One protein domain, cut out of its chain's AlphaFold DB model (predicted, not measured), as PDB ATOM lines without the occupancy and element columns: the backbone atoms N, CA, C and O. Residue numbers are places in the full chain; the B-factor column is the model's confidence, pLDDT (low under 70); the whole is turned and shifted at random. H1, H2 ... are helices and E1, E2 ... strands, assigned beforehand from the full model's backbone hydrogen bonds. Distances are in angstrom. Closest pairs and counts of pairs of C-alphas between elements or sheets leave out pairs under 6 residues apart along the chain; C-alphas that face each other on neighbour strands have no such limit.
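Overview. This is residues 3 to 17 and 24 to 203 of the 219 residues of an uncharacterized protein of Verrucomicrobia subdivision 3 bacterium (UniProt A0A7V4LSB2). There is little regular structure: long loops and short elements gather about a twisted four-stranded sheet, E3 E4 E7 E8, with E3 and E4 near the middle of the domain and E8 at an edge of the sheet; hairpin E1 E2 and H4 lie toward opposite ends, and H5 packs on hairpin E5 E6. The 195 printed residues include five named helices and eight named strands, H1 H2 H3 E1 E2 E3 H4 E4 E5 E6 E7 E8 H5, holding 60. The class is mixed, the sheets antiparallel, the whole compact, with radius of gyration of the C-alphas 16.2 A and spans 51 by 42 by 30 A.

Arrangement. E4, residues 120 to 124, is antiparallel to E3, residues 87 to 90; N 88 and O 123 are 3.0 A apart. H5, residues 195 to 201, only grazes their sheet. H5 has every O i to N i+4 pair within hydrogen-bond range; H4, residues 108 to 114, has 0 of 3, but 3 of 4 O i to N i+3.

Along the chain. H1, residues 39 to 42, begins at C-alpha (-7.988, -24.816, -3.915); H5 ends at C-alpha (-7.576, -36.571, 25.270).

Size, cuts and confidence. Residues 18 to 23 are cut out, a C-alpha gap of 10.3 A; 10 residues have pLDDT under 70.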
ATOM      1  N   ALA A   3       2.173 -14.731  21.687       90.12
ATOM      2  CA  ALA A   3       1.518 -14.408  22.953       90.12
ATOM      3  C   ALA A   3       2.242 -13.326  23.773       90.12
ATOM      4  O   ALA A   3       1.594 -12.596  24.513       90.12
ATOM      5  N   GLU A   4       3.564 -13.203  23.631       90.75
ATOM      6  CA  GLU A   4       4.333 -12.135  24.292       90.75
ATOM      7  C   GLU A   4       3.976 -10.764  23.714       90.75
ATOM      8  O   GLU A   4       3.772  -9.822  24.472       90.75
ATOM      9  N   ASP A   5       3.776 -10.686  22.400       95.56
ATOM     10  CA  ASP A   5       3.382  -9.450  21.713       95.56
ATOM     11  C   ASP A   5       1.885  -9.125  21.854       95.56
ATOM     12  O   ASP A   5       1.439  -8.039  21.491       95.56
ATOM     13  N   HIS A   6       1.088 -10.068  22.361       95.31
ATOM     14  CA  HIS A   6      -0.371  -9.976  22.403       95.31
ATOM     15  C   HIS A   6      -0.926 -10.101  23.823       95.31
ATOM     16  O   HIS A   6      -1.961 -10.729  24.024       95.31
ATOM     17  N   ASN A   7      -0.279  -9.491  24.822       94.69
ATOM     18  CA  ASN A   7      -0.787  -9.431  26.205       94.69
ATOM     19  C   ASN A   7      -1.174 -10.812  26.774       94.69
ATOM     20  O   ASN A   7      -2.239 -10.979  27.381       94.69
ATOM     21  N   ASP A   8      -0.313 -11.799  26.532       93.62
ATOM     22  CA  ASP A   8      -0.443 -13.199  26.940       93.62
ATOM     23  C   ASP A   8      -1.545 -14.008  26.232       93.62
ATOM     24  O   ASP A   8      -1.731 -15.192  26.524       93.62
ATOM     25  N   TRP A   9      -2.263 -13.417  25.271       94.31
ATOM     26  CA  TRP A   9      -3.263 -14.138  24.486       94.31
ATOM     27  C   TRP A   9      -2.615 -15.190  23.590       94.31
ATOM     28  O   TRP A   9      -1.664 -14.927  22.854       94.31
ATOM     29  N   LEU A  10      -3.173 -16.398  23.617       94.31
ATOM     30  CA  LEU A  10      -2.803 -17.444  22.678       94.31
ATOM     31  C   LEU A  10      -3.172 -17.026  21.260       94.31
ATOM     32  O   LEU A  10      -4.135 -16.290  21.029       94.31
ATOM     33  N   THR A  11      -2.417 -17.556  20.304       95.12
ATOM     34  CA  THR A  11      -2.719 -17.395  18.890       95.12
ATOM     35  C   THR A  11      -4.160 -17.834  18.601       95.12
ATOM     36  O   THR A  11      -4.540 -18.941  18.989       95.12
ATOM     37  N   PRO A  12      -4.966 -17.002  17.920       95.19
ATOM     38  CA  PRO A  12      -6.306 -17.369  17.488       95.19
ATOM     39  C   PRO A  12      -6.339 -18.693  16.712       95.19
ATOM     40  O   PRO A  12      -5.506 -18.932  15.840       95.19
ATOM     41  N   ASN A  13      -7.331 -19.536  16.994       95.44
ATOM     42  CA  ASN A  13      -7.509 -20.845  16.357       95.44
ATOM     43  C   ASN A  13      -8.956 -21.017  15.892       95.44
ATOM     44  O   ASN A  13      -9.713 -21.830  16.414       95.44
ATOM     45  N   ASN A  14      -9.373 -20.181  14.942       93.62
ATOM     46  CA  ASN A  14     -10.762 -20.111  14.508       93.62
ATOM     47  C   ASN A  14     -10.952 -20.752  13.125       93.62
ATOM     48  O   ASN A  14     -10.478 -20.210  12.123       93.62
ATOM     49  N   PRO A  15     -11.655 -21.894  13.050       89.19
ATOM     50  CA  PRO A  15     -12.225 -22.442  11.829       89.19
ATOM     51  C   PRO A  15     -12.843 -21.362  10.926       89.19
ATOM     52  O   PRO A  15     -13.621 -20.557  11.434       89.19
ATOM     53  N   PRO A  16     -12.613 -21.362   9.598       84.69
ATOM     54  CA  PRO A  16     -13.222 -20.394   8.677       84.69
ATOM     55  C   PRO A  16     -14.756 -20.333   8.727       84.69
ATOM     56  O   PRO A  16     -15.341 -19.315   8.377       84.69
ATOM     57  N   ARG A  17     -15.404 -21.421   9.160       82.56
ATOM     58  CA  ARG A  17     -16.860 -21.507   9.354       82.56
ATOM     59  C   ARG A  17     -17.368 -20.812  10.623       82.56
ATOM     60  O   ARG A  17     -18.570 -20.608  10.748       82.56
ATOM     61  N   THR A  24     -18.627 -11.605  10.792       86.69
ATOM     62  CA  THR A  24     -17.239 -11.304  10.430       86.69
ATOM     63  C   THR A  24     -16.352 -12.536  10.561       86.69
ATOM     64  O   THR A  24     -16.504 -13.352  11.470       86.69
ATOM     65  N   ARG A  25     -15.389 -12.688   9.648       87.50
ATOM     66  CA  ARG A  25     -14.404 -13.769   9.730       87.50
ATOM     67  C   ARG A  25     -13.488 -13.538  10.929       87.50
ATOM     68  O   ARG A  25     -12.896 -12.471  11.064       87.50
ATOM     69  N   LEU A  26     -13.337 -14.558  11.766       91.88
ATOM     70  CA  LEU A  26     -12.438 -14.501  12.913       91.88
ATOM     71  C   LEU A  26     -10.976 -14.749  12.493       91.88
ATOM     72  O   LEU A  26     -10.727 -15.561  11.595       91.88
ATOM     73  N   PRO A  27      -9.996 -14.096  13.145       93.88
ATOM     74  CA  PRO A  27      -8.580 -14.350  12.891       93.88
ATOM     75  C   PRO A  27      -8.199 -15.776  13.298       93.88
ATOM     76  O   PRO A  27      -8.758 -16.329  14.246       93.88
ATOM     77  N   SER A  28      -7.224 -16.373  12.616       95.81
ATOM     78  CA  SER A  28      -6.722 -17.713  12.934       95.81
ATOM     79  C   SER A  28      -5.244 -17.857  12.571       95.81
ATOM     80  O   SER A  28      -4.749 -17.162  11.682       95.81
ATOM     81  N   TRP A  29      -4.531 -18.762  13.243       96.06
ATOM     82  CA  TRP A  29      -3.126 -19.079  12.973       96.06
ATOM     83  C   TRP A  29      -2.924 -19.637  11.561       96.06
ATOM     84  O   TRP A  29      -1.910 -19.356  10.927       96.06
ATOM     85  N   ALA A  30      -3.912 -20.388  11.075       94.50
ATOM     86  CA  ALA A  30      -4.005 -20.896   9.720       94.50
ATOM     87  C   ALA A  30      -5.462 -20.846   9.265       94.50
ATOM     88  O   ALA A  30      -6.387 -21.131  10.028       94.50
ATOM     89  N   LEU A  31      -5.656 -20.506   7.999       94.44
ATOM     90  CA  LEU A  31      -6.955 -20.451   7.351       94.44
ATOM     91  C   LEU A  31      -7.043 -21.499   6.229       94.44
ATOM     92  O   LEU A  31      -6.133 -22.308   6.032       94.44
ATOM     93  N   GLY A  32      -8.160 -21.477   5.503       93.44
ATOM     94  CA  GLY A  32      -8.406 -22.343   4.355       93.44
ATOM     95  C   GLY A  32      -8.924 -23.736   4.718       93.44
ATOM     96  O   GLY A  32      -8.846 -24.189   5.865       93.44
ATOM     97  N   ASN A  33      -9.471 -24.409   3.710       94.81
ATOM     98  CA  ASN A  33      -9.959 -25.780   3.782       94.81
ATOM     99  C   ASN A  33      -8.973 -26.761   3.122       94.81
ATOM    100  O   ASN A  33      -8.687 -26.695   1.933       94.81
ATOM    101  N   MET A  34      -8.463 -27.707   3.899       96.00
ATOM    102  CA  MET A  34      -7.472 -28.689   3.468       96.00
ATOM    103  C   MET A  34      -8.089 -29.946   2.839       96.00
ATOM    104  O   MET A  34      -7.339 -30.826   2.424       96.00
ATOM    105  N   ARG A  35      -9.422 -30.055   2.745       95.31
ATOM    106  CA  ARG A  35     -10.079 -31.198   2.086       95.31
ATOM    107  C   ARG A  35      -9.617 -31.341   0.638       95.31
ATOM    108  O   ARG A  35      -9.404 -30.347  -0.059       95.31
ATOM    109  N   TYR A  36      -9.538 -32.586   0.175       96.81
ATOM    110  CA  TYR A  36      -9.302 -32.878  -1.236       96.81
ATOM    111  C   TYR A  36     -10.322 -32.153  -2.128       96.81
ATOM    112  O   TYR A  36     -11.487 -31.992  -1.763       96.81
ATOM    113  N   GLY A  37      -9.856 -31.681  -3.280       96.56
ATOM    114  CA  GLY A  37     -10.610 -30.856  -4.223       96.56
ATOM    115  C   GLY A  37     -10.635 -29.358  -3.902       96.56
ATOM    116  O   GLY A  37     -10.964 -28.573  -4.786       96.56
ATOM    117  N   SER A  38     -10.269 -28.928  -2.687       96.50
ATOM    118  CA  SER A  38     -10.280 -27.504  -2.334       96.50
ATOM    119  C   SER A  38      -9.012 -26.780  -2.816       96.50
ATOM    120  O   SER A  38      -7.909 -27.202  -2.455       96.50
ATOM    121  N   PRO A  39      -9.133 -25.657  -3.555       97.44
ATOM    122  CA  PRO A  39      -7.988 -24.816  -3.915       97.44
ATOM    123  C   PRO A  39      -7.266 -24.219  -2.700       97.44
ATOM    124  O   PRO A  39      -6.067 -23.961  -2.752       97.44
ATOM    125  N   ASP A  40      -7.961 -24.040  -1.574       97.12
ATOM    126  CA  ASP A  40      -7.344 -23.539  -0.345       97.12
ATOM    127  C   ASP A  40      -6.219 -24.456   0.142       97.12
ATOM    128  O   ASP A  40      -5.197 -23.988   0.643       97.12
ATOM    129  N   GLY A  41      -6.382 -25.767  -0.060       96.88
ATOM    130  CA  GLY A  41      -5.411 -26.796   0.290       96.88
ATOM    131  C   GLY A  41      -4.075 -26.689  -0.442       96.88
ATOM    132  O   GLY A  41      -3.129 -27.365  -0.037       96.88
ATOM    133  N   THR A  42      -3.977 -25.862  -1.486       98.00
ATOM    134  CA  THR A  42      -2.765 -25.652  -2.296       98.00
ATOM    135  C   THR A  42      -2.214 -24.228  -2.180       98.00
ATOM    136  O   THR A  42      -1.129 -23.948  -2.691       98.00
ATOM    137  N   ASN A  43      -2.921 -23.332  -1.486       97.81
ATOM    138  CA  ASN A  43      -2.587 -21.917  -1.416       97.81
ATOM    139  C   ASN A  43      -1.941 -21.553  -0.070       97.81
ATOM    140  O   ASN A  43      -2.603 -21.479   0.968       97.81
ATOM    141  N   VAL A  44      -0.634 -21.277  -0.096       97.81
ATOM    142  CA  VAL A  44       0.140 -20.891   1.095       97.81
ATOM    143  C   VAL A  44      -0.291 -19.549   1.694       97.81
ATOM    144  O   VAL A  44      -0.034 -19.310   2.873       97.81
ATOM    145  N   ASP A  45      -0.981 -18.688   0.940       97.62
ATOM    146  CA  ASP A  45      -1.448 -17.386   1.424       97.62
ATOM    147  C   ASP A  45      -2.369 -17.519   2.647       97.62
ATOM    148  O   ASP A  45      -2.266 -16.744   3.596       97.62
ATOM    149  N   TYR A  46      -3.173 -18.584   2.722       96.94
ATOM    150  CA  TYR A  46      -3.998 -18.872   3.899       96.94
ATOM    151  C   TYR A  46      -3.199 -19.169   5.177       96.94
ATOM    152  O   TYR A  46      -3.759 -19.138   6.274       96.94
ATOM    153  N   LEU A  47      -1.905 -19.466   5.057       96.81
ATOM    154  CA  LEU A  47      -1.020 -19.775   6.177       96.81
ATOM    155  C   LEU A  47      -0.151 -18.572   6.543       96.81
ATOM    156  O   LEU A  47      -0.062 -18.197   7.708       96.81
ATOM    157  N   ILE A  48       0.481 -17.960   5.540       97.06
ATOM    158  CA  ILE A  48       1.494 -16.922   5.756       97.06
ATOM    159  C   ILE A  48       1.011 -15.511   5.422       97.06
ATOM    160  O   ILE A  48       1.552 -14.561   5.979       97.06
ATOM    161  N   GLY A  49       0.024 -15.332   4.549       96.19
ATOM    162  CA  GLY A  49      -0.526 -14.016   4.211       96.19
ATOM    163  C   GLY A  49      -1.668 -13.621   5.137       96.19
ATOM    164  O   GLY A  49      -1.611 -12.578   5.782       96.19
ATOM    165  N   GLN A  50      -2.659 -14.503   5.252       95.31
ATOM    166  CA  GLN A  50      -3.877 -14.295   6.036       95.31
ATOM    167  C   GLN A  50      -3.794 -14.893   7.449       95.31
ATOM    168  O   GLN A  50      -4.530 -14.472   8.341       95.31
ATOM    169  N   GLY A  51      -2.935 -15.896   7.661       95.50
ATOM    170  CA  GLY A  51      -2.726 -16.512   8.971       95.50
ATOM    171  C   GLY A  51      -1.903 -15.611   9.890       95.50
ATOM    172  O   GLY A  51      -0.868 -15.072   9.489       95.50
ATOM    173  N   VAL A  52      -2.329 -15.464  11.148       96.00
ATOM    174  CA  VAL A  52      -1.701 -14.500  12.072       96.00
ATOM    175  C   VAL A  52      -0.261 -14.855  12.452       96.00
ATOM    176  O   VAL A  52       0.487 -13.988  12.893       96.00
ATOM    177  N   LEU A  53       0.157 -16.114  12.269       94.81
ATOM    178  CA  LEU A  53       1.538 -16.529  12.524       94.81
ATOM    179  C   LEU A  53       2.492 -16.175  11.386       94.81
ATOM    180  O   LEU A  53       3.696 -16.196  11.606       94.81
ATOM    181  N   GLY A  54       1.999 -15.820  10.196       94.88
ATOM    182  CA  GLY A  54       2.839 -15.542   9.031       94.88
ATOM    183  C   GLY A  54       4.024 -14.601   9.310       94.88
ATOM    184  O   GLY A  54       5.155 -14.967   8.985       94.88
ATOM    185  N   PRO A  55       3.814 -13.415   9.917       94.44
ATOM    186  CA  PRO A  55       4.906 -12.508  10.287       94.44
ATOM    187  C   PRO A  55       5.897 -13.113  11.294       94.44
ATOM    188  O   PRO A  55       7.102 -12.941  11.147       94.44
ATOM    189  N   TYR A  56       5.400 -13.885  12.264       94.06
ATOM    190  CA  TYR A  56       6.191 -14.529  13.320       94.06
ATOM    191  C   TYR A  56       7.121 -15.629  12.819       94.06
ATOM    192  O   TYR A  56       8.060 -16.022  13.503       94.06
ATOM    193  N   VAL A  57       6.861 -16.137  11.620       93.19
ATOM    194  CA  VAL A  57       7.635 -17.227  11.027       93.19
ATOM    195  C   VAL A  57       8.351 -16.792   9.757       93.19
ATOM    196  O   VAL A  57       8.636 -17.615   8.893       93.19
ATOM    197  N   MET A  58       8.600 -15.486   9.611       94.12
ATOM    198  CA  MET A  58       9.267 -14.901   8.443       94.12
ATOM    199  C   MET A  58       8.626 -15.331   7.112       94.12
ATOM    200  O   MET A  58       9.309 -15.516   6.110       94.12
ATOM    201  N   LYS A  59       7.300 -15.542   7.108       92.50
ATOM    202  CA  LYS A  59       6.531 -16.045   5.957       92.50
ATOM    203  C   LYS A  59       7.039 -17.392   5.402       92.50
ATOM    204  O   LYS A  59       6.743 -17.742   4.261       92.50
ATOM    205  N   ALA A  60       7.747 -18.191   6.200       95.94
ATOM    206  CA  ALA A  60       8.261 -19.495   5.794       95.94
ATOM    207  C   ALA A  60       7.145 -20.555   5.763       95.94
ATOM    208  O   ALA A  60       6.947 -21.297   6.720       95.94
ATOM    209  N   ALA A  61       6.412 -20.667   4.648       95.75
ATOM    210  CA  ALA A  61       5.279 -21.596   4.523       95.75
ATOM    211  C   ALA A  61       5.642 -23.078   4.761       95.75
ATOM    212  O   ALA A  61       4.796 -23.861   5.190       95.75
ATOM    213  N   GLY A  62       6.900 -23.466   4.527       96.25
ATOM    214  CA  GLY A  62       7.366 -24.845   4.690       96.25
ATOM    215  C   GLY A  62       7.183 -25.414   6.101       96.25
ATOM    216  O   GLY A  62       6.991 -26.617   6.234       96.25
ATOM    217  N   ILE A  63       7.156 -24.579   7.146       95.44
ATOM    218  CA  ILE A  63       7.016 -25.058   8.534       95.44
ATOM    219  C   ILE A  63       5.622 -25.618   8.849       95.44
ATOM    220  O   ILE A  63       5.442 -26.302   9.852       95.44
ATOM    221  N   PHE A  64       4.616 -25.301   8.029       97.31
ATOM    222  CA  PHE A  64       3.236 -25.748   8.235       97.31
ATOM    223  C   PHE A  64       3.005 -27.166   7.700       97.31
ATOM    224  O   PHE A  64       1.948 -27.758   7.944       97.31
ATOM    225  N   LYS A  65       3.977 -27.717   6.967       97.50
ATOM    226  CA  LYS A  65       3.893 -29.033   6.349       97.50
ATOM    227  C   LYS A  65       5.018 -29.932   6.843       97.50
ATOM    228  O   LYS A  65       6.184 -29.556   6.862       97.50
ATOM    229  N   CYS A  66       4.659 -31.161   7.178       97.06
ATOM    230  CA  CYS A  66       5.631 -32.189   7.486       97.06
ATOM    231  C   CYS A  66       6.420 -32.579   6.224       97.06
ATOM    232  O   CYS A  66       5.803 -32.870   5.198       97.06
ATOM    233  N   PRO A  67       7.761 -32.682   6.281       96.38
ATOM    234  CA  PRO A  67       8.561 -33.157   5.148       96.38
ATOM    235  C   PRO A  67       8.198 -34.574   4.668       96.38
ATOM    236  O   PRO A  67       8.361 -34.892   3.488       96.38
ATOM    237  N   SER A  68       7.691 -35.420   5.572       96.12
ATOM    238  CA  SER A  68       7.230 -36.782   5.264       96.12
ATOM    239  C   SER A  68       5.811 -36.824   4.693       96.12
ATOM    240  O   SER A  68       5.388 -37.863   4.191       96.12
ATOM    241  N   ASP A  69       5.054 -35.728   4.763       97.25
ATOM    242  CA  ASP A  69       3.723 -35.653   4.173       97.25
ATOM    243  C   ASP A  69       3.836 -35.449   2.655       97.25
ATOM    244  O   ASP A  69       4.201 -34.380   2.159       97.25
ATOM    245  N   ARG A  70       3.496 -36.497   1.902       95.38
ATOM    246  CA  ARG A  70       3.494 -36.499   0.433       95.38
ATOM    247  C   ARG A  70       2.107 -36.265  -0.166       95.38
ATOM    248  O   ARG A  70       1.946 -36.423  -1.374       95.38
ATOM    249  N   SER A  71       1.118 -35.880   0.644       96.88
ATOM    250  CA  SER A  71      -0.256 -35.684   0.187       96.88
ATOM    251  C   SER A  71      -0.367 -34.646  -0.924       96.88
ATOM    252  O   SER A  71       0.259 -33.576  -0.919       96.88
ATOM    253  N   ARG A  72      -1.223 -34.981  -1.885       97.75
ATOM    254  CA  ARG A  72      -1.581 -34.145  -3.025       97.75
ATOM    255  C   ARG A  72      -3.093 -34.089  -3.152       97.75
ATOM    256  O   ARG A  72      -3.785 -34.986  -2.688       97.75
ATOM    257  N   THR A  73      -3.599 -33.048  -3.793       97.44
ATOM    258  CA  THR A  73      -5.015 -32.913  -4.131       97.44
ATOM    259  C   THR A  73      -5.166 -32.639  -5.616       97.44
ATOM    260  O   THR A  73      -4.397 -31.863  -6.179       97.44
ATOM    261  N   THR A  74      -6.151 -33.272  -6.245       97.75
ATOM    262  CA  THR A  74      -6.565 -32.933  -7.608       97.75
ATOM    263  C   THR A  74      -7.606 -31.825  -7.537       97.75
ATOM    264  O   THR A  74      -8.536 -31.925  -6.737       97.75
ATOM    265  N   LEU A  75      -7.425 -30.753  -8.306       97.56
ATOM    266  CA  LEU A  75      -8.380 -29.643  -8.374       97.56
ATOM    267  C   LEU A  75      -9.320 -29.803  -9.578       97.56
ATOM    268  O   LEU A  75      -9.195 -30.739 -10.366       97.56
ATOM    269  N   ALA A  76     -10.279 -28.884  -9.713       97.19
ATOM    270  CA  ALA A  76     -11.269 -28.892 -10.794       97.19
ATOM    271  C   ALA A  76     -10.650 -28.793 -12.205       97.19
ATOM    272  O   ALA A  76     -11.288 -29.182 -13.177       97.19
ATOM    273  N   ASP A  77      -9.407 -28.318 -12.315       97.00
ATOM    274  CA  ASP A  77      -8.625 -28.302 -13.558       97.00
ATOM    275  C   ASP A  77      -8.049 -29.684 -13.940       97.00
ATOM    276  O   ASP A  77      -7.323 -29.805 -14.926       97.00
ATOM    277  N   GLY A  78      -8.327 -30.725 -13.145       97.19
ATOM    278  CA  GLY A  78      -7.832 -32.086 -13.341       97.19
ATOM    279  C   GLY A  78      -6.361 -32.285 -12.964       97.19
ATOM    280  O   GLY A  78      -5.849 -33.400 -13.067       97.19
ATOM    281  N   ARG A  79      -5.658 -31.242 -12.503       98.06
ATOM    282  CA  ARG A  79      -4.236 -31.316 -12.150       98.06
ATOM    283  C   ARG A  79      -4.064 -31.617 -10.667       98.06
ATOM    284  O   ARG A  79      -4.834 -31.178  -9.815       98.06
ATOM    285  N   SER A  80      -3.013 -32.370 -10.357       97.75
ATOM    286  CA  SER A  80      -2.632 -32.718  -8.988       97.75
ATOM    287  C   SER A  80      -1.620 -31.715  -8.441       97.75
ATOM    288  O   SER A  80      -0.590 -31.480  -9.075       97.75
ATOM    289  N   TYR A  81      -1.847 -31.201  -7.234       98.31
ATOM    290  CA  TYR A  81      -1.005 -30.210  -6.556       98.31
ATOM    291  C   TYR A  81      -0.599 -30.688  -5.155       98.31
ATOM    292  O   TYR A  81      -1.384 -31.376  -4.498       98.31
ATOM    293  N   PRO A  82       0.606 -30.340  -4.663       97.75
ATOM    294  CA  PRO A  82       0.983 -30.625  -3.282       97.75
ATOM    295  C   PRO A  82       0.086 -29.850  -2.313       97.75
ATOM    296  O   PRO A  82      -0.222 -28.680  -2.539       97.75
ATOM    297  N   ARG A  83      -0.313 -30.495  -1.217       98.06
ATOM    298  CA  ARG A  83      -1.072 -29.822  -0.157       98.06
ATOM    299  C   ARG A  83      -0.153 -29.039   0.768       98.06
ATOM    300  O   ARG A  83       0.953 -29.502   1.022       98.06
ATOM    301  N   VAL A  84      -0.603 -27.915   1.320       98.00
ATOM    302  CA  VAL A  84       0.285 -26.949   2.004       98.00
ATOM    303  C   VAL A  84       0.417 -27.109   3.523       98.00
ATOM    304  O   VAL A  84       1.244 -26.430   4.121       98.00
ATOM    305  N   ARG A  85      -0.362 -27.989   4.170       97.56
ATOM    306  CA  ARG A  85      -0.365 -28.126   5.639       97.56
ATOM    307  C   ARG A  85      -0.580 -29.564   6.111       97.56
ATOM    308  O   ARG A  85      -1.389 -30.276   5.526       97.56
ATOM    309  N   SER A  86       0.101 -29.940   7.198       98.06
ATOM    310  CA  SER A  86       0.013 -31.274   7.837       98.06
ATOM    311  C   SER A  86      -0.377 -31.238   9.318       98.06
ATOM    312  O   SER A  86      -0.595 -32.289   9.924       98.06
ATOM    313  N   TYR A  87      -0.421 -30.044   9.910       97.62
ATOM    314  CA  TYR A  87      -0.643 -29.845  11.340       97.62
ATOM    315  C   TYR A  87      -1.961 -29.130  11.604       97.62
ATOM    316  O   TYR A  87      -2.379 -28.258  10.829       97.62
ATOM    317  N   ALA A  88      -2.571 -29.441  12.739       96.88
ATOM    318  CA  ALA A  88      -3.685 -28.686  13.279       96.88
ATOM    319  C   ALA A  88      -3.472 -28.390  14.771       96.88
ATOM    320  O   ALA A  88      -2.775 -29.122  15.477       96.88
ATOM    321  N   MET A  89      -4.009 -27.263  15.230       96.94
ATOM    322  CA  MET A  89      -3.844 -26.778  16.597       96.94
ATOM    323  C   MET A  89      -4.973 -27.308  17.474       96.94
ATOM    324  O   MET A  89      -6.118 -27.388  17.032       96.94
ATOM    325  N   ASN A  90      -4.664 -27.649  18.719       94.38
ATOM    326  CA  ASN A  90      -5.633 -28.092  19.713       94.38
ATOM    327  C   ASN A  90      -6.858 -27.159  19.762       94.38
ATOM    328  O   ASN A  90      -6.734 -25.963  20.030       94.38
ATOM    329  N   GLY A  91      -8.045 -27.718  19.513       92.69
ATOM    330  CA  GLY A  91      -9.297 -26.965  19.442       92.69
ATOM    331  C   GLY A  91      -9.686 -26.238  20.726       92.69
ATOM    332  O   GLY A  91     -10.437 -25.269  20.664       92.69
ATOM    333  N   PHE A  92      -9.149 -26.636  21.878       90.25
ATOM    334  CA  PHE A  92      -9.393 -25.947  23.144       90.25
ATOM    335  C   PHE A  92      -8.461 -24.753  23.370       90.25
ATOM    336  O   PHE A  92      -8.578 -24.091  24.393       90.25
ATOM    337  N   MET A  93      -7.529 -24.457  22.461       92.50
ATOM    338  CA  MET A  93      -6.596 -23.334  22.583       92.50
ATOM    339  C   MET A  93      -6.896 -22.265  21.537       92.50
ATOM    340  O   MET A  93      -6.896 -22.554  20.347       92.50
ATOM    341  N   GLY A  94      -7.126 -21.024  21.968       92.00
ATOM    342  CA  GLY A  94      -7.260 -19.867  21.071       92.00
ATOM    343  C   GLY A  94      -8.582 -19.765  20.292       92.00
ATOM    344  O   GLY A  94      -8.809 -18.758  19.617       92.00
ATOM    345  N   THR A  95      -9.482 -20.747  20.392       89.44
ATOM    346  CA  THR A  95     -10.771 -20.773  19.675       89.44
ATOM    347  C   THR A  95     -11.806 -19.856  20.319       89.44
ATOM    348  O   THR A  95     -12.149 -20.050  21.478       89.44
ATOM    349  N   PHE A  96     -12.337 -18.878  19.573       81.81
ATOM    350  CA  PHE A  96     -13.326 -17.865  19.988       81.81
ATOM    351  C   PHE A  96     -14.630 -18.426  20.546       81.81
ATOM    352  O   PHE A  96     -15.147 -17.874  21.515       81.81
ATOM    353  N   VAL A  97     -15.137 -19.517  19.990       74.12
ATOM    354  CA  VAL A  97     -16.326 -20.183  20.518       74.12
ATOM    355  C   VAL A  97     -15.867 -21.425  21.275       74.12
ATOM    356  O   VAL A  97     -15.163 -22.240  20.675       74.12
ATOM    357  N   PRO A  98     -16.225 -21.581  22.565       69.81
ATOM    358  CA  PRO A  98     -15.909 -22.788  23.313       69.81
ATOM    359  C   PRO A  98     -16.348 -24.040  22.557       69.81
ATOM    360  O   PRO A  98     -17.489 -24.136  22.104       69.81
ATOM    361  N   ILE A  99     -15.437 -24.998  22.417       66.38
ATOM    362  CA  ILE A  99     -15.760 -26.298  21.830       66.38
ATOM    363  C   ILE A  99     -16.250 -27.209  22.951       66.38
ATOM    364  O   ILE A  99     -15.490 -27.556  23.854       66.38
ATOM    365  N   GLY A 100     -17.531 -27.578  22.906       67.81
ATOM    366  CA  GLY A 100     -18.161 -28.395  23.942       67.81
ATOM    367  C   GLY A 100     -18.121 -27.752  25.337       67.81
ATOM    368  O   GLY A 100     -17.977 -26.541  25.485       67.81
ATOM    369  N   SER A 101     -18.250 -28.579  26.374       63.22
ATOM    370  CA  SER A 101     -18.272 -28.164  27.787       63.22
ATOM    371  C   SER A 101     -16.890 -28.138  28.460       63.22
ATOM    372  O   SER A 101     -16.794 -27.983  29.677       63.22
ATOM    373  N   SER A 102     -15.810 -28.318  27.695       72.44
ATOM    374  CA  SER A 102     -14.454 -28.418  28.245       72.44
ATOM    375  C   SER A 102     -13.801 -27.052  28.466       72.44
ATOM    376  O   SER A 102     -14.211 -26.034  27.902       72.44
ATOM    377  N   MET A 103     -12.741 -27.023  29.279       76.75
ATOM    378  CA  MET A 103     -11.966 -25.801  29.496       76.75
ATOM    379  C   MET A 103     -11.325 -25.340  28.181       76.75
ATOM    380  O   MET A 103     -10.677 -26.125  27.492       76.75
ATOM    381  N   ASN A 104     -11.501 -24.065  27.839       84.44
ATOM    382  CA  ASN A 104     -10.866 -23.440  26.682       84.44
ATOM    383  C   ASN A 104      -9.793 -22.457  27.172       84.44
ATOM    384  O   ASN A 104     -10.084 -21.573  27.978       84.44
ATOM    385  N   PHE A 105      -8.568 -22.609  26.679       89.31
ATOM    386  CA  PHE A 105      -7.412 -21.777  26.996       89.31
ATOM    387  C   PHE A 105      -7.362 -20.586  26.051       89.31
ATOM    388  O   PHE A 105      -7.388 -20.725  24.824       89.31
ATOM    389  N   ARG A 106      -7.281 -19.397  26.634       89.75
ATOM    390  CA  ARG A 106      -7.237 -18.123  25.919       89.75
ATOM    391  C   ARG A 106      -5.929 -17.403  26.111       89.75
ATOM    392  O   ARG A 106      -5.495 -16.704  25.203       89.75
ATOM    393  N   LYS A 107      -5.312 -17.601  27.267       91.25
ATOM    394  CA  LYS A 107      -4.029 -17.027  27.638       91.25
ATOM    395  C   LYS A 107      -3.065 -18.111  28.087       91.25
ATOM    396  O   LYS A 107      -3.502 -19.166  28.550       91.25
ATOM    397  N   ARG A 108      -1.756 -17.858  28.007       89.50
ATOM    398  CA  ARG A 108      -0.766 -18.803  28.561       89.50
ATOM    399  C   ARG A 108      -0.942 -18.943  30.072       89.50
ATOM    400  O   ARG A 108      -0.793 -20.039  30.606       89.50
ATOM    401  N   SER A 109      -1.353 -17.869  30.747       88.88
ATOM    402  CA  SER A 109      -1.705 -17.863  32.168       88.88
ATOM    403  C   SER A 109      -2.873 -18.788  32.539       88.88
ATOM    404  O   SER A 109      -3.132 -18.991  33.724       88.88
ATOM    405  N   ASP A 110      -3.604 -19.344  31.566       87.06
ATOM    406  CA  ASP A 110      -4.647 -20.335  31.836       87.06
ATOM    407  C   ASP A 110      -4.069 -21.741  32.073       87.06
ATOM    408  O   ASP A 110      -4.708 -22.544  32.750       87.06
ATOM    409  N   PHE A 111      -2.868 -22.055  31.570       84.75
ATOM    410  CA  PHE A 111      -2.288 -23.403  31.673       84.75
ATOM    411  C   PHE A 111      -2.065 -23.880  33.119       84.75
ATOM    412  O   PHE A 111      -2.453 -25.013  33.427       84.75
ATOM    413  N   PRO A 112      -1.547 -23.050  34.053       80.19
ATOM    414  CA  PRO A 112      -1.381 -23.465  35.446       80.19
ATOM    415  C   PRO A 112      -2.686 -23.901  36.132       80.19
ATOM    416  O   PRO A 112      -2.635 -24.676  37.083       80.19
ATOM    417  N   ARG A 113      -3.865 -23.487  35.633       73.62
ATOM    418  CA  ARG A 113      -5.180 -23.871  36.194       73.62
ATOM    419  C   ARG A 113      -5.470 -25.370  36.100       73.62
ATOM    420  O   ARG A 113      -6.401 -25.856  36.744       73.62
ATOM    421  N   LEU A 114      -4.704 -26.101  35.293       70.56
ATOM    422  CA  LEU A 114      -4.788 -27.555  35.202       70.56
ATOM    423  C   LEU A 114      -3.923 -28.291  36.219       70.56
ATOM    424  O   LEU A 114      -4.099 -29.497  36.384       70.56
ATOM    425  N   GLY A 115      -2.954 -27.609  36.834       66.75
ATOM    426  CA  GLY A 115      -1.894 -28.263  37.600       66.75
ATOM    427  C   GLY A 115      -1.002 -29.179  36.749       66.75
ATOM    428  O   GLY A 115      -0.320 -30.034  37.304       66.75
ATOM    429  N   ARG A 116      -1.019 -29.044  35.411       68.62
ATOM    430  CA  ARG A 116      -0.229 -29.862  34.476       68.62
ATOM    431  C   ARG A 116       0.442 -29.001  33.405       68.62
ATOM    432  O   ARG A 116      -0.259 -28.202  32.784       68.62
ATOM    433  N   PRO A 117       1.747 -29.185  33.138       64.81
ATOM    434  CA  PRO A 117       2.477 -28.351  32.183       64.81
ATOM    435  C   PRO A 117       2.478 -28.873  30.732       64.81
ATOM    436  O   PRO A 117       3.025 -28.199  29.865       64.81
ATOM    437  N   GLU A 118       1.885 -30.039  30.443       85.19
ATOM    438  CA  GLU A 118       2.096 -30.770  29.178       85.19
ATOM    439  C   GLU A 118       0.829 -30.921  28.319       85.19
ATOM    440  O   GLU A 118       0.363 -32.034  28.055       85.19
ATOM    441  N   LEU A 119       0.248 -29.808  27.873       91.69
ATOM    442  CA  LEU A 119      -0.842 -29.850  26.897       91.69
ATOM    443  C   LEU A 119      -0.306 -29.826  25.470       91.69
ATOM    444  O   LEU A 119       0.669 -29.144  25.175       91.69
ATOM    445  N   ILE A 120      -0.996 -30.508  24.565       94.44
ATOM    446  CA  ILE A 120      -0.754 -30.429  23.126       94.44
ATOM    447  C   ILE A 120      -1.176 -29.047  22.632       94.44
ATOM    448  O   ILE A 120      -2.322 -28.636  22.819       94.44
ATOM    449  N   VAL A 121      -0.264 -28.364  21.945       94.94
ATOM    450  CA  VAL A 121      -0.526 -27.143  21.178       94.94
ATOM    451  C   VAL A 121      -0.826 -27.507  19.727       94.94
ATOM    452  O   VAL A 121      -1.897 -27.177  19.226       94.94
ATOM    453  N   PHE A 122       0.071 -28.246  19.069       96.81
ATOM    454  CA  PHE A 122      -0.091 -28.709  17.687       96.81
ATOM    455  C   PHE A 122       0.026 -30.225  17.599       96.81
ATOM    456  O   PHE A 122       0.848 -30.826  18.290       96.81
ATOM    457  N   GLY A 123      -0.754 -30.830  16.708       96.69
ATOM    458  CA  GLY A 123      -0.651 -32.242  16.360       96.69
ATOM    459  C   GLY A 123      -0.583 -32.454  14.854       96.69
ATOM    460  O   GLY A 123      -1.198 -31.718  14.080       96.69
ATOM    461  N   GLU A 124       0.153 -33.479  14.435       96.38
ATOM    462  CA  GLU A 124       0.048 -33.991  13.073       96.38
ATOM    463  C   GLU A 124      -1.282 -34.691  12.852       96.38
ATOM    464  O   GLU A 124      -1.662 -35.620  13.568       96.38
ATOM    465  N   THR A 125      -1.960 -34.276  11.793       96.31
ATOM    466  CA  THR A 125      -3.261 -34.812  11.424       96.31
ATOM    467  C   THR A 125      -3.119 -35.720  10.210       96.31
ATOM    468  O   THR A 125      -2.231 -35.532   9.366       96.31
ATOM    469  N   HIS A 126      -3.969 -36.737  10.151       97.50
ATOM    470  CA  HIS A 126      -4.061 -37.635   9.017       97.50
ATOM    471  C   HIS A 126      -4.439 -36.862   7.752       97.50
ATOM    472  O   HIS A 126      -5.289 -35.969   7.775       97.50
ATOM    473  N   GLU A 127      -3.822 -37.226   6.635       97.19
ATOM    474  CA  GLU A 127      -3.995 -36.592   5.333       97.19
ATOM    475  C   GLU A 127      -5.470 -36.541   4.939       97.19
ATOM    476  O   GLU A 127      -5.971 -35.512   4.489       97.19
ATOM    477  N   ASP A 128      -6.182 -37.635   5.174       97.31
ATOM    478  CA  ASP A 128      -7.585 -37.735   4.808       97.31
ATOM    479  C   ASP A 128      -8.550 -37.053   5.785       97.31
ATOM    480  O   ASP A 128      -9.710 -36.869   5.430       97.31
ATOM    481  N   SER A 129      -8.119 -36.663   6.987       96.50
ATOM    482  CA  SER A 129      -9.012 -35.991   7.942       96.50
ATOM    483  C   SER A 129      -8.720 -34.512   8.108       96.50
ATOM    484  O   SER A 129      -9.625 -33.738   8.386       96.50
ATOM    485  N   ILE A 130      -7.477 -34.067   7.905       96.19
ATOM    486  CA  ILE A 130      -7.143 -32.661   8.123       96.19
ATOM    487  C   ILE A 130      -8.004 -31.753   7.234       96.19
ATOM    488  O   ILE A 130      -8.027 -31.858   6.004       96.19
ATOM    489  N   ARG A 131      -8.713 -30.841   7.897       93.69
ATOM    490  CA  ARG A 131      -9.738 -30.000   7.286       93.69
ATOM    491  C   ARG A 131      -9.434 -28.528   7.491       93.69
ATOM    492  O   ARG A 131      -9.132 -27.810   6.551       93.69
ATOM    493  N   GLU A 132      -9.484 -28.067   8.727       93.56
ATOM    494  CA  GLU A 132      -9.317 -26.657   9.081       93.56
ATOM    495  C   GLU A 132      -8.202 -26.534  10.125       93.56
ATOM    496  O   GLU A 132      -7.298 -27.370  10.175       93.56
ATOM    497  N   CYS A 133      -8.173 -25.456  10.894       94.50
ATOM    498  CA  CYS A 133      -7.076 -25.147  11.805       94.50
ATOM    499  C   CYS A 133      -7.080 -25.981  13.100       94.50
ATOM    500  O   CYS A 133      -6.093 -25.946  13.830       94.50
ATOM    501  N   ILE A 134      -8.143 -26.756  13.352       92.62
ATOM    502  CA  ILE A 134      -8.386 -27.458  14.615       92.62
ATOM    503  C   ILE A 134      -8.061 -28.949  14.537       92.62
ATOM    504  O   ILE A 134      -8.480 -29.634  13.609       92.62
ATOM    505  N   PHE A 135      -7.368 -29.434  15.563       92.44
ATOM    506  CA  PHE A 135      -7.263 -30.837  15.937       92.44
ATOM    507  C   PHE A 135      -8.108 -31.081  17.189       92.44
ATOM    508  O   PHE A 135      -8.066 -30.288  18.136       92.44
ATOM    509  N   GLY A 136      -8.859 -32.178  17.212       89.75
ATOM    510  CA  GLY A 136      -9.732 -32.481  18.332       89.75
ATOM    511  C   GLY A 136     -10.086 -33.952  18.445       89.75
ATOM    512  O   GLY A 136     -10.027 -34.724  17.486       89.75
ATOM    513  N   VAL A 137     -10.503 -34.297  19.652       88.44
ATOM    514  CA  VAL A 137     -11.199 -35.535  19.978       88.44
ATOM    515  C   VAL A 137     -12.531 -35.157  20.591       88.44
ATOM    516  O   VAL A 137     -12.697 -34.047  21.099       88.44
ATOM    517  N   ASP A 138     -13.457 -36.094  20.574       82.75
ATOM    518  CA  ASP A 138     -14.661 -35.992  21.374       82.75
ATOM    519  C   ASP A 138     -14.868 -37.329  22.100       82.75
ATOM    520  O   ASP A 138     -14.390 -38.388  21.683       82.75
ATOM    521  N   GLY A 139     -15.440 -37.266  23.292       68.06
ATOM    522  CA  GLY A 139     -15.363 -38.365  24.236       68.06
ATOM    523  C   GLY A 139     -16.219 -38.132  25.461       68.06
ATOM    524  O   GLY A 139     -15.851 -37.363  26.348       68.06
ATOM    525  N   GLY A 140     -17.336 -38.852  25.522       64.81
ATOM    526  CA  GLY A 140     -18.076 -39.111  26.754       64.81
ATOM    527  C   GLY A 140     -17.749 -40.500  27.310       64.81
ATOM    528  O   GLY A 140     -16.995 -41.264  26.707       64.81
ATOM    529  N   LEU A 141     -18.360 -40.859  28.443       62.59
ATOM    530  CA  LEU A 141     -18.165 -42.166  29.096       62.59
ATOM    531  C   LEU A 141     -18.450 -43.361  28.168       62.59
ATOM    532  O   LEU A 141     -17.766 -44.376  28.249       62.59
ATOM    533  N   ASN A 142     -19.427 -43.225  27.267       73.56
ATOM    534  CA  ASN A 142     -19.947 -44.341  26.470       73.56
ATOM    535  C   ASN A 142     -19.490 -44.337  25.009       73.56
ATOM    536  O   ASN A 142     -19.722 -45.310  24.296       73.56
ATOM    537  N   ARG A 143     -18.892 -43.241  24.537       84.31
ATOM    538  CA  ARG A 143     -18.525 -43.094  23.130       84.31
ATOM    539  C   ARG A 143     -17.362 -42.137  22.988       84.31
ATOM    540  O   ARG A 143     -17.432 -41.007  23.472       84.31
ATOM    541  N   GLN A 144     -16.310 -42.601  22.328       88.50
ATOM    542  CA  GLN A 144     -15.085 -41.837  22.155       88.50
ATOM    543  C   GLN A 144     -14.610 -41.939  20.710       88.50
ATOM    544  O   GLN A 144     -14.554 -43.034  20.150       88.50
ATOM    545  N   TRP A 145     -14.287 -40.808  20.091       90.75
ATOM    546  CA  TRP A 145     -13.955 -40.754  18.672       90.75
ATOM    547  C   TRP A 145     -12.960 -39.653  18.324       90.75
ATOM    548  O   TRP A 145     -12.912 -38.581  18.936       90.75
ATOM    549  N   TRP A 146     -12.165 -39.928  17.297       92.75
ATOM    550  CA  TRP A 146     -11.342 -38.924  16.643       92.75
ATOM    551  C   TRP A 146     -12.250 -37.986  15.851       92.75
ATOM    552  O   TRP A 146     -12.915 -38.438  14.916       92.75
ATOM    553  N   VAL A 147     -12.264 -36.691  16.192       91.12
ATOM    554  CA  VAL A 147     -12.873 -35.680  15.310       91.12
ATOM    555  C   VAL A 147     -11.994 -35.566  14.076       91.12
ATOM    556  O   VAL A 147     -12.465 -35.819  12.970       91.12
ATOM    557  N   GLU A 148     -10.703 -35.315  14.311       92.19
ATOM    558  CA  GLU A 148      -9.659 -35.460  13.306       92.19
ATOM    559  C   GLU A 148      -8.727 -36.609  13.668       92.19
ATOM    560  O   GLU A 148      -8.280 -36.740  14.809       92.19
ATOM    561  N   LEU A 149      -8.435 -37.452  12.683       96.00
ATOM    562  CA  LEU A 149      -7.579 -38.613  12.853       96.00
ATOM    563  C   LEU A 149      -6.123 -38.190  13.082       96.00
ATOM    564  O   LEU A 149      -5.628 -37.262  12.430       96.00
ATOM    565  N   PRO A 150      -5.398 -38.884  13.971       96.12
ATOM    566  CA  PRO A 150      -3.972 -38.672  14.114       96.12
ATOM    567  C   PRO A 150      -3.228 -39.150  12.866       96.12
ATOM    568  O   PRO A 150      -3.587 -40.152  12.245       96.12
ATOM    569  N   SER A 151      -2.134 -38.476  12.517       96.56
ATOM    570  CA  SER A 151      -1.204 -39.053  11.547       96.56
ATOM    571  C   SER A 151      -0.453 -40.240  12.148       96.56
ATOM    572  O   SER A 151      -0.138 -40.257  13.336       96.56
ATOM    573  N   TRP A 152      -0.091 -41.206  11.309       96.69
ATOM    574  CA  TRP A 152       0.779 -42.331  11.657       96.69
ATOM    575  C   TRP A 152       2.051 -42.385  10.794       96.69
ATOM    576  O   TRP A 152       2.828 -43.339  10.908       96.69
ATOM    577  N   ARG A 153       2.285 -41.360   9.955       95.19
ATOM    578  CA  ARG A 153       3.323 -41.307   8.906       95.19
ATOM    579  C   ARG A 153       4.742 -41.622   9.394       95.19
ATOM    580  O   ARG A 153       5.566 -42.093   8.617       95.19
ATOM    581  N   HIS A 154       5.040 -41.416  10.675       96.38
ATOM    582  CA  HIS A 154       6.373 -41.637  11.247       96.38
ATOM    583  C   HIS A 154       6.513 -43.025  11.871       96.38
ATOM    584  O   HIS A 154       6.744 -43.165  13.071       96.38
ATOM    585  N   ASN A 155       6.371 -44.073  11.051       95.56
ATOM    586  CA  ASN A 155       6.440 -45.474  11.488       95.56
ATOM    587  C   ASN A 155       5.415 -45.797  12.595       95.56
ATOM    588  O   ASN A 155       5.773 -46.239  13.695       95.56
ATOM    589  N   LYS A 156       4.129 -45.572  12.289       97.31
ATOM    590  CA  LYS A 156       2.989 -45.760  13.202       97.31
ATOM    591  C   LYS A 156       3.023 -44.808  14.402       97.31
ATOM    592  O   LYS A 156       2.628 -45.187  15.502       97.31
ATOM    593  N   LYS A 157       3.548 -43.596  14.204       97.88
ATOM    594  CA  LYS A 157       3.608 -42.560  15.239       97.88
ATOM    595  C   LYS A 157       2.959 -41.266  14.775       97.88
ATOM    596  O   LYS A 157       3.121 -40.895  13.611       97.88
ATOM    597  N   GLY A 158       2.316 -40.574  15.709       96.06
ATOM    598  CA  GLY A 158       1.979 -39.159  15.581       96.06
ATOM    599  C   GLY A 158       3.001 -38.278  16.286       96.06
ATOM    600  O   GLY A 158       3.656 -38.719  17.238       96.06
ATOM    601  N   LEU A 159       3.132 -37.040  15.816       96.75
ATOM    602  CA  LEU A 159       3.982 -36.018  16.419       96.75
ATOM    603  C   LEU A 159       3.140 -34.875  16.982       96.75
ATOM    604  O   LEU A 159       2.182 -34.423  16.349       96.75
ATOM    605  N   TYR A 160       3.534 -34.400  18.160       96.81
ATOM    606  CA  TYR A 160       2.835 -33.363  18.907       96.81
ATOM    607  C   TYR A 160       3.817 -32.366  19.511       96.81
ATOM    608  O   TYR A 160       4.857 -32.764  20.029       96.81
ATOM    609  N   VAL A 161       3.471 -31.083  19.474       95.50
ATOM    610  CA  VAL A 161       4.193 -30.019  20.184       95.50
ATOM    611  C   VAL A 161       3.434 -29.698  21.459       95.50
ATOM    612  O   VAL A 161       2.222 -29.474  21.399       95.50
ATOM    613  N   LEU A 162       4.129 -29.674  22.591       93.62
ATOM    614  CA  LEU A 162       3.549 -29.388  23.899       93.62
ATOM    615  C   LEU A 162       3.686 -27.911  24.298       93.62
ATOM    616  O   LEU A 162       4.409 -27.139  23.670       93.62
ATOM    617  N   THR A 163       2.983 -27.510  25.356       91.25
ATOM    618  CA  THR A 163       2.970 -26.141  25.899       91.25
ATOM    619  C   THR A 163       4.319 -25.649  26.422       91.25
ATOM    620  O   THR A 163       4.526 -24.440  26.487       91.25
ATOM    621  N   ASP A 164       5.243 -26.554  26.750       88.56
ATOM    622  CA  ASP A 164       6.638 -26.257  27.109       88.56
ATOM    623  C   ASP A 164       7.574 -26.155  25.882       88.56
ATOM    624  O   ASP A 164       8.769 -25.908  26.025       88.56
ATOM    625  N   GLY A 165       7.037 -26.334  24.668       89.38
ATOM    626  CA  GLY A 165       7.773 -26.298  23.403       89.38
ATOM    627  C   GLY A 165       8.378 -27.638  22.977       89.38
ATOM    628  O   GLY A 165       8.941 -27.733  21.885       89.38
ATOM    629  N   ARG A 166       8.254 -28.692  23.789       93.88
ATOM    630  CA  ARG A 166       8.819 -30.007  23.479       93.88
ATOM    631  C   ARG A 166       8.054 -30.692  22.348       93.88
ATOM    632  O   ARG A 166       6.824 -30.692  22.312       93.88
ATOM    633  N   LEU A 167       8.797 -31.342  21.451       94.12
ATOM    634  CA  LEU A 167       8.248 -32.265  20.459       94.12
ATOM    635  C   LEU A 167       8.166 -33.674  21.058       94.12
ATOM    636  O   LEU A 167       9.157 -34.205  21.558       94.12
ATOM    637  N   VAL A 168       7.000 -34.303  20.961       95.44
ATOM    638  CA  VAL A 168       6.750 -35.667  21.432       95.44
ATOM    639  C   VAL A 168       6.265 -36.532  20.284       95.44
ATOM    640  O   VAL A 168       5.360 -36.155  19.544       95.44
ATOM    641  N   SER A 169       6.843 -37.727  20.168       96.00
ATOM    642  CA  SER A 169       6.337 -38.771  19.279       96.00
ATOM    643  C   SER A 169       5.559 -39.813  20.074       96.00
ATOM    644  O   SER A 169       6.096 -40.370  21.033       96.00
ATOM    645  N   ARG A 170       4.337 -40.136  19.649       95.94
ATOM    646  CA  ARG A 170       3.514 -41.193  20.248       95.94
ATOM    647  C   ARG A 170       3.353 -42.331  19.256       95.94
ATOM    648  O   ARG A 170       2.807 -42.119  18.182       95.94
ATOM    649  N   ARG A 171       3.819 -43.535  19.607       97.69
ATOM    650  CA  ARG A 171       3.520 -44.755  18.841       97.69
ATOM    651  C   ARG A 171       2.088 -45.189  19.129       97.69
ATOM    652  O   ARG A 171       1.726 -45.333  20.294       97.69
ATOM    653  N   TRP A 172       1.325 -45.405  18.067       98.00
ATOM    654  CA  TRP A 172      -0.052 -45.867  18.142       98.00
ATOM    655  C   TRP A 172      -0.112 -47.347  18.483       98.00
ATOM    656  O   TRP A 172       0.620 -48.157  17.905       98.00
ATOM    657  N   GLN A 173      -0.952 -47.667  19.458       98.00
ATOM    658  CA  GLN A 173      -1.174 -49.020  19.956       98.00
ATOM    659  C   GLN A 173      -2.478 -49.599  19.415       98.00
ATOM    660  O   GLN A 173      -2.575 -50.803  19.194       98.00
ATOM    661  N   ASP A 174      -3.470 -48.744  19.181       97.69
ATOM    662  CA  ASP A 174      -4.748 -49.125  18.612       97.69
ATOM    663  C   ASP A 174      -4.645 -49.131  17.080       97.69
ATOM    664  O   ASP A 174      -4.372 -48.084  16.481       97.69
ATOM    665  N   PRO A 175      -4.890 -50.270  16.405       97.12
ATOM    666  CA  PRO A 175      -4.885 -50.328  14.946       97.12
ATOM    667  C   PRO A 175      -5.859 -49.337  14.303       97.12
ATOM    668  O   PRO A 175      -5.611 -48.873  13.191       97.12
ATOM    669  N   ARG A 176      -6.934 -48.950  15.006       96.81
ATOM    670  CA  ARG A 176      -7.896 -47.951  14.523       96.81
ATOM    671  C   ARG A 176      -7.268 -46.561  14.380       96.81
ATOM    672  O   ARG A 176      -7.714 -45.796  13.537       96.81
ATOM    673  N   SER A 177      -6.204 -46.240  15.115       96.50
ATOM    674  CA  SER A 177      -5.450 -44.985  14.952       96.50
ATOM    675  C   SER A 177      -4.528 -44.990  13.720       96.50
ATOM    676  O   SER A 177      -3.903 -43.977  13.411       96.50
ATOM    677  N   ILE A 178      -4.416 -46.119  13.009       97.00
ATOM    678  CA  ILE A 178      -3.538 -46.318  11.848       97.00
ATOM    679  C   ILE A 178      -4.409 -46.539  10.602       97.00
ATOM    680  O   ILE A 178      -4.418 -47.611  10.000       97.00
ATOM    681  N   GLN A 179      -5.189 -45.521  10.238       96.12
ATOM    682  CA  GLN A 179      -6.049 -45.569   9.051       96.12
ATOM    683  C   GLN A 179      -5.226 -45.434   7.763       96.12
ATOM    684  O   GLN A 179      -4.322 -44.612   7.725       96.12
ATOM    685  N   PRO A 180      -5.499 -46.187   6.687       95.62
ATOM    686  CA  PRO A 180      -4.808 -45.977   5.419       95.62
ATOM    687  C   PRO A 180      -5.117 -44.592   4.830       95.62
ATOM    688  O   PRO A 180      -6.209 -44.053   5.014       95.62
ATOM    689  N   VAL A 181      -4.165 -44.046   4.068       95.81
ATOM    690  CA  VAL A 181      -4.382 -42.843   3.254       95.81
ATOM    691  C   VAL A 181      -5.022 -43.263   1.933       95.81
ATOM    692  O   VAL A 181      -4.427 -44.002   1.152       95.81
ATOM    693  N   THR A 182      -6.239 -42.792   1.695       95.50
ATOM    694  CA  THR A 182      -7.101 -43.166   0.565       95.50
ATOM    695  C   THR A 182      -7.294 -42.035  -0.441       95.50
ATOM    696  O   THR A 182      -7.790 -42.271  -1.542       95.50
ATOM    697  N   GLY A 183      -6.928 -40.797  -0.090       94.31
ATOM    698  CA  GLY A 183      -7.210 -39.639  -0.940       94.31
ATOM    699  C   GLY A 183      -8.670 -39.180  -0.877       94.31
ATOM    700  O   GLY A 183      -9.082 -38.342  -1.677       94.31
ATOM    701  N   GLN A 184      -9.456 -39.723   0.056       92.38
ATOM    702  CA  GLN A 184     -10.854 -39.374   0.284       92.38
ATOM    703  C   GLN A 184     -11.019 -38.829   1.690       92.38
ATOM    704  O   GLN A 184     -10.426 -39.340   2.629       92.38
ATOM    705  N   TYR A 185     -11.817 -37.774   1.841       93.88
ATOM    706  CA  TYR A 185     -12.010 -37.170   3.152       93.88
ATOM    707  C   TYR A 185     -12.732 -38.128   4.110       93.88
ATOM    708  O   TYR A 185     -13.817 -38.610   3.787       93.88
ATOM    709  N   GLN A 186     -12.179 -38.314   5.307       91.31
ATOM    710  CA  GLN A 186     -12.791 -39.051   6.412       91.31
ATOM    711  C   GLN A 186     -12.721 -38.230   7.697       91.31
ATOM    712  O   GLN A 186     -11.724 -37.581   7.990       91.31
ATOM    713  N   SER A 187     -13.782 -38.285   8.489       82.88
ATOM    714  CA  SER A 187     -13.842 -37.659   9.810       82.88
ATOM    715  C   SER A 187     -14.752 -38.465  10.717       82.88
ATOM    716  O   SER A 187     -15.698 -39.076  10.218       82.88
ATOM    717  N   GLY A 188     -14.522 -38.399  12.027       82.06
ATOM    718  CA  GLY A 188     -15.369 -39.087  12.998       82.06
ATOM    719  C   GLY A 188     -15.136 -40.594  12.984       82.06
ATOM    720  O   GLY A 188     -15.962 -41.345  12.471       82.06
ATOM    721  N   LEU A 189     -14.019 -41.040  13.563       93.00
ATOM    722  CA  LEU A 189     -13.749 -42.467  13.755       93.00
ATOM    723  C   LEU A 189     -13.952 -42.851  15.213       93.00
ATOM    724  O   LEU A 189     -13.204 -42.407  16.087       93.00
ATOM    725  N   GLU A 190     -14.932 -43.712  15.459       94.38
ATOM    726  CA  GLU A 190     -15.179 -44.250  16.788       94.38
ATOM    727  C   GLU A 190     -14.082 -45.224  17.218       94.38
ATOM    728  O   GLU A 190     -13.779 -46.213  16.550       94.38
ATOM    729  N   VAL A 191     -13.490 -44.928  18.370       94.31
ATOM    730  CA  VAL A 191     -12.374 -45.664  18.961       94.31
ATOM    731  C   VAL A 191     -12.571 -45.840  20.465       94.31
ATOM    732  O   VAL A 191     -11.622 -45.778  21.244       94.31
ATOM    733  N   THR A 192     -13.814 -46.062  20.898       93.88
ATOM    734  CA  THR A 192     -14.151 -46.287  22.308       93.88
ATOM    735  C   THR A 192     -13.205 -47.321  22.934       93.88
ATOM    736  O   THR A 192     -12.930 -48.374  22.342       93.88
ATOM    737  N   GLY A 193     -12.637 -46.977  24.095       91.06
ATOM    738  CA  GLY A 193     -11.663 -47.802  24.816       91.06
ATOM    739  C   GLY A 193     -10.214 -47.687  24.322       91.06
ATOM    740  O   GLY A 193      -9.346 -48.381  24.844       91.06
ATOM    741  N   SER A 194      -9.925 -46.822  23.346       94.12
ATOM    742  CA  SER A 194      -8.581 -46.687  22.782       94.12
ATOM    743  C   SER A 194      -7.582 -46.055  23.764       94.12
ATOM    744  O   SER A 194      -7.821 -44.945  24.258       94.12
ATOM    745  N   PRO A 195      -6.417 -46.689  24.012       94.25
ATOM    746  CA  PRO A 195      -5.341 -46.074  24.791       94.25
ATOM    747  C   PRO A 195      -4.713 -44.871  24.069       94.25
ATOM    748  O   PRO A 195      -4.184 -43.968  24.717       94.25
ATOM    749  N   ASP A 196      -4.785 -44.835  22.736       95.69
ATOM    750  CA  ASP A 196      -4.252 -43.737  21.930       95.69
ATOM    751  C   ASP A 196      -5.114 -42.485  22.063       95.69
ATOM    752  O   ASP A 196      -4.594 -41.398  22.326       95.69
ATOM    753  N   LEU A 197      -6.438 -42.652  21.951       93.12
ATOM    754  CA  LEU A 197      -7.375 -41.554  22.153       93.12
ATOM    755  C   LEU A 197      -7.274 -41.015  23.578       93.12
ATOM    756  O   LEU A 197      -7.179 -39.806  23.752       93.12
ATOM    757  N   ARG A 198      -7.218 -41.893  24.590       90.88
ATOM    758  CA  ARG A 198      -7.037 -41.480  25.990       90.88
ATOM    759  C   ARG A 198      -5.787 -40.616  26.169       90.88
ATOM    760  O   ARG A 198      -5.882 -39.533  26.737       90.88
ATOM    761  N   TRP A 199      -4.644 -41.059  25.635       92.25
ATOM    762  CA  TRP A 199      -3.377 -40.333  25.751       92.25
ATOM    763  C   TRP A 199      -3.455 -38.915  25.173       92.25
ATOM    764  O   TRP A 199      -2.936 -37.979  25.788       92.25
ATOM    765  N   VAL A 200      -4.109 -38.759  24.014       93.12
ATOM    766  CA  VAL A 200      -4.333 -37.447  23.392       93.12
ATOM    767  C   VAL A 200      -5.336 -36.630  24.202       93.12
ATOM    768  O   VAL A 200      -5.063 -35.477  24.518       93.12
ATOM    769  N   SER A 201      -6.473 -37.223  24.562       89.31
ATOM    770  CA  SER A 201      -7.576 -36.571  25.270       89.31
ATOM    771  C   SER A 201      -7.108 -35.930  26.579       89.31
ATOM    772  O   SER A 201      -7.309 -34.734  26.787       89.31
ATOM    773  N   GLU A 202      -6.350 -36.674  27.394       87.56
ATOM    774  CA  GLU A 202      -5.740 -36.195  28.646       87.56
ATOM    775  C   GLU A 202      -4.779 -35.005  28.463       87.56
ATOM    776  O   GLU A 202      -4.454 -34.321  29.434       87.56
ATOM    777  N   ARG A 203      -4.315 -34.760  27.232       91.25
ATOM    778  CA  ARG A 203      -3.376 -33.691  26.868       91.25
ATOM    779  C   ARG A 203      -4.004 -32.603  26.001       91.25
ATOM    780  O   ARG A 203      -3.301 -31.678  25.612       91.25
TER     781      ARG A 203